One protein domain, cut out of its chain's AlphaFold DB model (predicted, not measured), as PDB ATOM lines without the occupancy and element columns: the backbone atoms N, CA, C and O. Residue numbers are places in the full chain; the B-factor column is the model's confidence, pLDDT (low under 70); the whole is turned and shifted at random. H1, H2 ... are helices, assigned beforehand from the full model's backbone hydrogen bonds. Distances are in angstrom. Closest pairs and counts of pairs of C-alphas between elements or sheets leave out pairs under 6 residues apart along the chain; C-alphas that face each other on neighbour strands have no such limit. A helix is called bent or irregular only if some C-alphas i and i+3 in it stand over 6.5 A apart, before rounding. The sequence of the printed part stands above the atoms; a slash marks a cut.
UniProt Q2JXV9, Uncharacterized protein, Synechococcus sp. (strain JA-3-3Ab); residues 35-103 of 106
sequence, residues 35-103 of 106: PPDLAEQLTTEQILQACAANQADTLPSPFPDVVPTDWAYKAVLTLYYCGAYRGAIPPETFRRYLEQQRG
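AT A GLANCE: This is residues 35 to 103 of the 106 residues of an uncharacterized protein of Synechococcus sp. (strain JA-3-3Ab) (UniProt Q2JXV9). What shape do the atoms make? H3 and H4 form an L with its corner near Tyr 85 and Phe 94, and the shorter H2 packs on both; little H1 is set near the last residues of H4, while the loop of residues 53 to 72 leads from H2 to the start of H3. What is it made of? The printed part has 69 residues with four named helices, H1, H2, H3 and H4 in that order, and no named strand; its class is all helix. How is it spread? It is compact, with a radius of gyration of the C-alphas of 11.8 A, yet flat, spanning 33 by 27 by 14 A.

IN THESE COORDINATES: Where are the longest helices? H3, residues 73 to 85, covers 18.2 A from C-alpha 73 at (218.856, 206.423, 242.998); it is irregular, with C-alphas 81 and 84 9.5 A apart. H4, residues 91 to 103, covers 18.3 A and ends at C-alpha 103 at (246.504, 208.758, 241.184). Where are the others? H2 is residues 44 to 52, 12.2 A, and H1 is residues 36 to 41, 8.6 A, from C-alpha 36 at (239.399, 200.377, 239.591).

HOW THE PARTS SIT: How does H3 stand to H2 and H4? H3 touches H2, about perpendicular at 74 degrees, the closest C-alphas being those of Cys 51 and Cys 82, 5.5 A apart. H3 and H4 are close but not clearly touching, their closest C-alphas, of Tyr 85 and Phe 94, 6.2 A apart. What else is near H4? H2 touches H4 at a steep tilt of 41 degrees, opposite ways, closest at the C-alphas of Thr 44 and Leu 98, 6.3 A. H1 and H4 are close but not clearly touching, closest at the C-alphas of Ala 39 and Arg 102, 6.9 A; H1 is apart from H2 and H3. Are the backbones within range? In H1, H2 and H4 every O i to N i+4 pair is within hydrogen-bond range; in H3, 7 of 9 are.

THE WHOLE: How far does it reach? The two C-alphas farthest apart, of Thr 69 and Gly 103, are 33.6 A apart. Which link is long? That from H2 to H3, with 20 residues; those from H1 to H2 and from H3 to H4 are tight. Is anything cut or uncertain? The printed part has no cut, its mean pLDDT is 91.4, and no printed residue is under 70.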
ATOM      1  N   PRO A  35     236.483 202.874 242.527       81.38
ATOM      2  CA  PRO A  35     236.787 201.483 242.216       81.38
ATOM      3  C   PRO A  35     237.549 201.367 240.886       81.38
ATOM      4  O   PRO A  35     237.241 202.127 239.964       81.38
ATOM      5  N   PRO A  36     238.528 200.453 240.765       80.06
ATOM      6  CA  PRO A  36     239.399 200.377 239.591       80.06
ATOM      7  C   PRO A  36     238.628 200.100 238.294       80.06
ATOM      8  O   PRO A  36     238.940 200.678 237.258       80.06
ATOM      9  N   ASP A  37     237.564 199.300 238.355       84.38
ATOM     10  CA  ASP A  37     236.656 199.034 237.237       84.38
ATOM     11  C   ASP A  37     235.947 200.308 236.752       84.38
ATOM     12  O   ASP A  37     235.889 200.581 235.551       84.38
ATOM     13  N   LEU A  38     235.465 201.133 237.683       84.69
ATOM     14  CA  LEU A  38     234.866 202.427 237.360       84.69
ATOM     15  C   LEU A  38     235.909 203.436 236.890       84.69
ATOM     16  O   LEU A  38     235.615 204.249 236.013       84.69
ATOM     17  N   ALA A  39     237.115 203.398 237.459       82.38
ATOM     18  CA  ALA A  39     238.213 204.239 237.023       82.38
ATOM     19  C   ALA A  39     238.542 203.926 235.561       82.38
ATOM     20  O   ALA A  39     238.544 204.839 234.747       82.38
ATOM     21  N   GLU A  40     238.712 202.665 235.176       85.31
ATOM     22  CA  GLU A  40     238.978 202.282 233.782       85.31
ATOM     23  C   GLU A  40     237.869 202.712 232.805       85.31
ATOM     24  O   GLU A  40     238.166 203.091 231.671       85.31
ATOM     25  N   GLN A  41     236.607 202.704 233.240       87.56
ATOM     26  CA  GLN A  41     235.449 203.001 232.387       87.56
ATOM     27  C   GLN A  41     235.132 204.495 232.243       87.56
ATOM     28  O   GLN A  41     234.607 204.906 231.205       87.56
ATOM     29  N   LEU A  42     235.408 205.303 233.271       92.44
ATOM     30  CA  LEU A  42     235.019 206.714 233.325       92.44
ATOM     31  C   LEU A  42     236.223 207.647 233.277       92.44
ATOM     32  O   LEU A  42     237.196 207.480 234.014       92.44
ATOM     33  N   THR A  43     236.126 208.703 232.474       92.62
ATOM     34  CA  THR A  43     237.097 209.804 232.496       92.62
ATOM     35  C   THR A  43     236.714 210.869 233.525       92.62
ATOM     36  O   THR A  43     235.542 211.040 233.874       92.62
ATOM     37  N   THR A  44     237.703 211.643 233.982       92.19
ATOM     38  CA  THR A  44     237.478 212.823 234.836       92.19
ATOM     39  C   THR A  44     236.479 213.792 234.195       92.19
ATOM     40  O   THR A  44     235.594 214.313 234.872       92.19
ATOM     41  N   GLU A  45     236.571 213.995 232.879       93.69
ATOM     42  CA  GLU A  45     235.676 214.854 232.100       93.69
ATOM     43  C   GLU A  45     234.231 214.353 232.112       93.69
ATOM     44  O   GLU A  45     233.324 215.167 232.280       93.69
ATOM     45  N   GLN A  46     234.000 213.044 231.977       95.44
ATOM     46  CA  GLN A  46     232.651 212.468 232.017       95.44
ATOM     47  C   GLN A  46     231.990 212.687 233.378       95.44
ATOM     48  O   GLN A  46     230.839 213.120 233.437       95.44
ATOM     49  N   ILE A  47     232.727 212.453 234.470       94.25
ATOM     50  CA  ILE A  47     232.222 212.690 235.831       94.25
ATOM     51  C   ILE A  47     231.927 214.182 236.031       94.25
ATOM     52  O   ILE A  47     230.850 214.549 236.504       94.25
ATOM     53  N   LEU A  48     232.850 215.059 235.625       93.75
ATOM     54  CA  LEU A  48     232.695 216.506 235.777       93.75
ATOM     55  C   LEU A  48     231.498 217.040 234.977       93.75
ATOM     56  O   LEU A  48     230.701 217.809 235.516       93.75
ATOM     57  N   GLN A  49     231.323 216.598 233.729       95.00
ATOM     58  CA  GLN A  49     230.180 216.969 232.892       95.00
ATOM     59  C   GLN A  49     228.856 216.461 233.468       95.00
ATOM     60  O   GLN A  49     227.911 217.243 233.584       95.00
ATOM     61  N   ALA A  50     228.793 215.194 233.881       95.81
ATOM     62  CA  ALA A  50     227.595 214.624 234.491       95.81
ATOM     63  C   ALA A  50     227.200 215.389 235.761       95.81
ATOM     64  O   ALA A  50     226.030 215.723 235.955       95.81
ATOM     65  N   CYS A  51     228.169 215.750 236.601       94.75
ATOM     66  CA  CYS A  51     227.886 216.529 237.796       94.75
ATOM     67  C   CYS A  51     227.472 217.977 237.498       94.75
ATOM     68  O   CYS A  51     226.543 218.477 238.134       94.75
ATOM     69  N   ALA A  52     228.093 218.635 236.513       93.06
ATOM     70  CA  ALA A  52     227.718 219.986 236.090       93.06
ATOM     71  C   ALA A  52     226.292 220.034 235.511       93.06
ATOM     72  O   ALA A  52     225.554 220.990 235.744       93.06
ATOM     73  N   ALA A  53     225.891 218.978 234.797       94.31
ATOM     74  CA  ALA A  53     224.560 218.825 234.215       94.31
ATOM     75  C   ALA A  53     223.511 218.268 235.197       94.31
ATOM     76  O   ALA A  53     222.345 218.134 234.824       94.31
ATOM     77  N   ASN A  54     223.886 217.944 236.443       93.75
ATOM     78  CA  ASN A  54     223.021 217.268 237.418       93.75
ATOM     79  C   ASN A  54     222.451 215.928 236.887       93.75
ATOM     80  O   ASN A  54     221.273 215.604 237.075       93.75
ATOM     81  N   GLN A  55     223.312 215.174 236.203       96.31
ATOM     82  CA  GLN A  55     223.059 213.907 235.510       96.31
ATOM     83  C   GLN A  55     223.980 212.782 236.015       96.31
ATOM     84  O   GLN A  55     224.316 211.861 235.284       96.31
ATOM     85  N   ALA A  56     224.417 212.822 237.277       96.00
ATOM     86  CA  ALA A  56     225.233 211.746 237.855       96.00
ATOM     87  C   ALA A  56     224.518 210.380 237.860       96.00
ATOM     88  O   ALA A  56     225.168 209.343 237.881       96.00
ATOM     89  N   ASP A  57     223.186 210.387 237.804       95.94
ATOM     90  CA  ASP A  57     222.323 209.217 237.638       95.94
ATOM     91  C   ASP A  57     222.453 208.520 236.275       95.94
ATOM     92  O   ASP A  57     221.947 207.414 236.114       95.94
ATOM     93  N   THR A  58     223.135 209.120 235.296       96.25
ATOM     94  CA  THR A  58     223.425 208.463 234.011       96.25
ATOM     95  C   THR A  58     224.770 207.738 234.001       96.25
ATOM     96  O   THR A  58     225.111 207.107 233.002       96.25
ATOM     97  N   LEU A  59     225.565 207.866 235.068       95.75
ATOM     98  CA  LEU A  59     226.828 207.148 235.224       95.75
ATOM     99  C   LEU A  59     226.569 205.716 235.736       95.75
ATOM    100  O   LEU A  59     225.540 205.474 236.371       95.75
ATOM    101  N   PRO A  60     227.479 204.756 235.484       95.00
ATOM    102  CA  PRO A  60     227.375 203.404 236.031       95.00
ATOM    103  C   PRO A  60     227.158 203.399 237.554       95.00
ATOM    104  O   PRO A  60     227.805 204.142 238.280       95.00
ATOM    105  N   SER A  61     226.254 202.556 238.064       93.06
ATOM    106  CA  SER A  61     226.034 202.445 239.513       93.06
ATOM    107  C   SER A  61     226.994 201.419 240.127       93.06
ATOM    108  O   SER A  61     226.945 200.258 239.719       93.06
ATOM    109  N   PRO A  62     227.795 201.776 241.150       90.81
ATOM    110  CA  PRO A  62     228.516 200.795 241.967       90.81
ATOM    111  C   PRO A  62     227.626 200.127 243.027       90.81
ATOM    112  O   PRO A  62     228.103 199.278 243.778       90.81
ATOM    113  N   PHE A  63     226.359 200.538 243.146       92.50
ATOM    114  CA  PHE A  63     225.428 200.070 244.173       92.50
ATOM    115  C   PHE A  63     224.397 199.129 243.536       92.50
ATOM    116  O   PHE A  63     223.471 199.609 242.877       92.50
ATOM    117  N   PRO A  64     224.553 197.797 243.673       91.75
ATOM    118  CA  PRO A  64     223.643 196.828 243.057       91.75
ATOM    119  C   PRO A  64     222.266 196.775 243.736       91.75
ATOM    120  O   PRO A  64     221.307 196.278 243.152       91.75
ATOM    121  N   ASP A  65     222.174 197.265 244.968       94.75
ATOM    122  CA  ASP A  65     220.979 197.320 245.809       94.75
ATOM    123  C   ASP A  65     220.146 198.596 245.614       94.75
ATOM    124  O   ASP A  65     219.025 198.662 246.112       94.75
ATOM    125  N   VAL A  66     220.670 199.585 244.882       95.56
ATOM    126  CA  VAL A  66     219.972 200.835 244.555       95.56
ATOM    127  C   VAL A  66     219.736 200.883 243.047       95.56
ATOM    128  O   VAL A  66     220.639 201.201 242.267       95.56
ATOM    129  N   VAL A  67     218.517 200.558 242.620       96.12
ATOM    130  CA  VAL A  67     218.156 200.436 241.198       96.12
ATOM    131  C   VAL A  67     217.587 201.747 240.636       96.12
ATOM    132  O   VAL A  67     217.067 202.560 241.397       96.12
ATOM    133  N   PRO A  68     217.609 201.972 239.304       96.31
ATOM    134  CA  PRO A  68     217.165 203.236 238.699       96.31
ATOM    135  C   PRO A  68     215.729 203.672 239.019       96.31
ATOM    136  O   PRO A  68     215.407 204.854 238.930       96.31
ATOM    137  N   THR A  69     214.855 202.728 239.372       96.94
ATOM    138  CA  THR A  69     213.462 203.002 239.753       96.94
ATOM    139  C   THR A  69     213.303 203.442 241.207       96.94
ATOM    140  O   THR A  69     212.221 203.899 241.581       96.94
ATOM    141  N   ASP A  70     214.339 203.306 242.036       97.44
ATOM    142  CA  ASP A  70     214.281 203.703 243.437       97.44
ATOM    143  C   ASP A  70     214.290 205.222 243.578       97.44
ATOM    144  O   ASP A  70     215.065 205.939 242.942       97.44
ATOM    145  N   TRP A  71     213.481 205.727 244.509       96.88
ATOM    146  CA  TRP A  71     213.388 207.160 244.806       96.88
ATOM    147  C   TRP A  71     214.738 207.785 245.203       96.88
ATOM    148  O   TRP A  71     214.952 208.983 245.017       96.88
ATOM    149  N   ALA A  72     215.651 206.978 245.751       96.69
ATOM    150  CA  ALA A  72     216.959 207.412 246.224       96.69
ATOM    151  C   ALA A  72     218.054 207.360 245.147       96.69
ATOM    152  O   ALA A  72     219.121 207.932 245.372       96.69
ATOM    153  N   TYR A  73     217.817 206.731 243.990       96.94
ATOM    154  CA  TYR A  73     218.856 206.423 242.998       96.94
ATOM    155  C   TYR A  73     219.663 207.649 242.558       96.94
ATOM    156  O   TYR A  73     220.894 207.658 242.588       96.94
ATOM    157  N   LYS A  74     218.967 208.741 242.231       96.38
ATOM    158  CA  LYS A  74     219.622 209.983 241.813       96.38
ATOM    159  C   LYS A  74     220.421 210.629 242.941       96.38
ATOM    160  O   LYS A  74     221.525 211.113 242.702       96.38
ATOM    161  N   ALA A  75     219.887 210.641 244.164       95.19
ATOM    162  CA  ALA A  75     220.568 211.215 245.326       95.19
ATOM    163  C   ALA A  75     221.829 210.407 245.672       95.19
ATOM    164  O   ALA A  75     222.916 210.979 245.722       95.19
ATOM    165  N   VAL A  76     221.645 209.089 245.789       95.56
ATOM    166  CA  VAL A  76     222.564 208.001 245.432       95.56
ATOM    167  C   VAL A  76     223.856 208.413 244.725       95.56
ATOM    168  O   VAL A  76     224.892 208.756 245.307       95.56
ATOM    169  N   LEU A  77     223.736 208.394 243.398       95.44
ATOM    170  CA  LEU A  77     224.841 208.596 242.475       95.44
ATOM    171  C   LEU A  77     225.357 210.032 242.493       95.44
ATOM    172  O   LEU A  77     226.558 210.250 242.365       95.44
ATOM    173  N   THR A  78     224.492 211.019 242.738       95.25
ATOM    174  CA  THR A  78     224.930 212.414 242.869       95.25
ATOM    175  C   THR A  78     225.852 212.603 244.072       95.25
ATOM    176  O   THR A  78     226.854 213.309 243.970       95.25
ATOM    177  N   LEU A  79     225.545 211.981 245.214       92.94
ATOM    178  CA  LEU A  79     226.407 212.044 246.392       92.94
ATOM    179  C   LEU A  79     227.725 211.312 246.141       92.94
ATOM    180  O   LEU A  79     228.782 211.830 246.497       92.94
ATOM    181  N   TYR A  80     227.647 210.133 245.522       92.44
ATOM    182  CA  TYR A  80     228.811 209.308 245.232       92.44
ATOM    183  C   TYR A  80     229.794 209.991 244.276       92.44
ATOM    184  O   TYR A  80     230.971 210.106 244.604       92.44
ATOM    185  N   TYR A  81     229.308 210.478 243.133       93.31
ATOM    186  CA  TYR A  81     230.163 211.065 242.109       93.31
ATOM    187  C   TYR A  81     230.502 212.523 242.379       93.31
ATOM    188  O   TYR A  81     231.647 212.912 242.197       93.31
ATOM    189  N   CYS A  82     229.536 213.344 242.797       93.44
ATOM    190  CA  CYS A  82     229.696 214.799 242.744       93.44
ATOM    191  C   CYS A  82     230.097 215.433 244.074       93.44
ATOM    192  O   CYS A  82     230.670 216.521 244.070       93.44
ATOM    193  N   GLY A  83     229.792 214.803 245.212       88.81
ATOM    194  CA  GLY A  83     230.145 215.317 246.539       88.81
ATOM    195  C   GLY A  83     229.878 216.825 246.704       88.81
ATOM    196  O   GLY A  83     228.754 217.300 246.529       88.81
ATOM    197  N   ALA A  84     230.934 217.586 247.018       83.19
ATOM    198  CA  ALA A  84     230.880 219.038 247.222       83.19
ATOM    199  C   ALA A  84     230.781 219.870 245.924       83.19
ATOM    200  O   ALA A  84     230.491 221.065 245.987       83.19
ATOM    201  N   TYR A  85     230.970 219.286 244.737       89.44
ATOM    202  CA  TYR A  85     230.904 220.019 243.463       89.44
ATOM    203  C   TYR A  85     229.513 220.587 243.143       89.44
ATOM    204  O   TYR A  85     229.374 221.433 242.267       89.44
ATOM    205  N   ARG A  86     228.482 220.199 243.903       79.88
ATOM    206  CA  ARG A  86     227.098 220.698 243.827       79.88
ATOM    207  C   ARG A  86     226.948 222.175 244.253       79.88
ATOM    208  O   ARG A  86     226.120 222.497 245.098       79.88
ATOM    209  N   GLY A  87     227.765 223.065 243.698       77.25
ATOM    210  CA  GLY A  87     227.771 224.506 243.951       77.25
ATOM    211  C   GLY A  87     228.655 224.963 245.112       77.25
ATOM    212  O   GLY A  87     228.756 226.167 245.325       77.25
ATOM    213  N   ALA A  88     229.307 224.056 245.851       86.31
ATOM    214  CA  ALA A  88     230.163 224.449 246.975       86.31
ATOM    215  C   ALA A  88     231.633 224.671 246.581       86.31
ATOM    216  O   ALA A  88     232.343 225.385 247.286       86.31
ATOM    217  N   ILE A  89     232.100 224.087 245.467       90.69
ATOM    218  CA  ILE A  89     233.478 224.243 244.973       90.69
ATOM    219  C   ILE A  89     233.521 224.485 243.453       90.69
ATOM    220  O   ILE A  89     232.652 223.985 242.736       90.69
ATOM    221  N   PRO A  90     234.533 225.216 242.943       91.06
ATOM    222  CA  PRO A  90     234.692 225.445 241.508       91.06
ATOM    223  C   PRO A  90     235.136 224.168 240.757       91.06
ATOM    224  O   PRO A  90     235.776 223.296 241.363       91.06
ATOM    225  N   PRO A  91     234.848 224.056 239.441       89.81
ATOM    226  CA  PRO A  91     235.163 222.873 238.631       89.81
ATOM    227  C   PRO A  91     236.639 222.464 238.660       89.81
ATOM    228  O   PRO A  91     236.950 221.277 238.697       89.81
ATOM    229  N   GLU A  92     237.559 223.424 238.698       92.44
ATOM    230  CA  GLU A  92     239.005 223.180 238.678       92.44
ATOM    231  C   GLU A  92     239.487 222.534 239.984       92.44
ATOM    232  O   GLU A  92     240.391 221.696 239.987       92.44
ATOM    233  N   THR A  93     238.875 222.896 241.114       92.88
ATOM    234  CA  THR A  93     239.152 222.250 242.406       92.88
ATOM    235  C   THR A  93     238.604 220.832 242.425       92.88
ATOM    236  O   THR A  93     239.280 219.926 242.909       92.88
ATOM    237  N   PHE A  94     237.420 220.621 241.851       92.56
ATOM    238  CA  PHE A  94     236.830 219.292 241.761       92.56
ATOM    239  C   PHE A  94     237.596 218.362 240.806       92.56
ATOM    240  O   PHE A  94     237.837 217.209 241.149       92.56
ATOM    241  N   ARG A  95     238.071 218.865 239.660       92.75
ATOM    242  CA  ARG A  95     238.950 218.111 238.750       92.75
ATOM    243  C   ARG A  95     240.193 217.591 239.473       92.75
ATOM    244  O   ARG A  95     240.469 216.400 239.405       92.75
ATOM    245  N   ARG A  96     240.897 218.459 240.210       91.56
ATOM    246  CA  ARG A  96     242.087 218.054 240.982       91.56
ATOM    247  C   ARG A  96     241.767 216.970 242.008       91.56
ATOM    248  O   ARG A  96     242.565 216.061 242.194       91.56
ATOM    249  N   TYR A  97     240.606 217.054 242.656       89.75
ATOM    250  CA  TYR A  97     240.139 216.008 243.563       89.75
ATOM    251  C   TYR A  97     239.967 214.670 242.828       89.75
ATOM    252  O   TYR A  97     240.512 213.667 243.275       89.75
ATOM    253  N   LEU A  98     239.289 214.651 241.676       89.19
ATOM    254  CA  LEU A  98     239.103 213.433 240.872       89.19
ATOM    255  C   LEU A  98     240.433 212.840 240.378       89.19
ATOM    256  O   LEU A  98     240.620 211.627 240.415       89.19
ATOM    257  N   GLU A  99     241.375 213.684 239.960       89.62
ATOM    258  CA  GLU A  99     242.723 213.256 239.566       89.62
ATOM    259  C   GLU A  99     243.482 212.624 240.741       89.62
ATOM    260  O   GLU A  99     244.104 211.576 240.572       89.62
ATOM    261  N   GLN A 100     243.386 213.205 241.943       88.75
ATOM    262  CA  GLN A 100     243.978 212.638 243.160       88.75
ATOM    263  C   GLN A 100     243.386 211.268 243.501       88.75
ATOM    264  O   GLN A 100     244.141 210.345 243.783       88.75
ATOM    265  N   GLN A 101     242.063 211.098 243.399       84.88
ATOM    266  CA  GLN A 101     241.407 209.801 243.641       84.88
ATOM    267  C   GLN A 101     241.851 208.689 242.695       84.88
ATOM    268  O   GLN A 101     241.712 207.508 243.010       84.88
ATOM    269  N   ARG A 102     242.317 209.072 241.511       81.75
ATOM    270  CA  ARG A 102     242.776 208.147 240.482       81.75
ATOM    271  C   ARG A 102     244.272 207.871 240.599       81.75
ATOM    272  O   ARG A 102     244.691 206.739 240.409       81.75
ATOM    273  N   GLY A 103     245.065 208.887 240.940       73.56
ATOM    274  CA  GLY A 103     246.504 208.758 241.184       73.56
ATOM    275  C   GLY A 103     246.853 208.004 242.470       73.56
ATOM    276  O   GLY A 103     247.951 207.475 242.569       73.56
TER     277      GLY A 103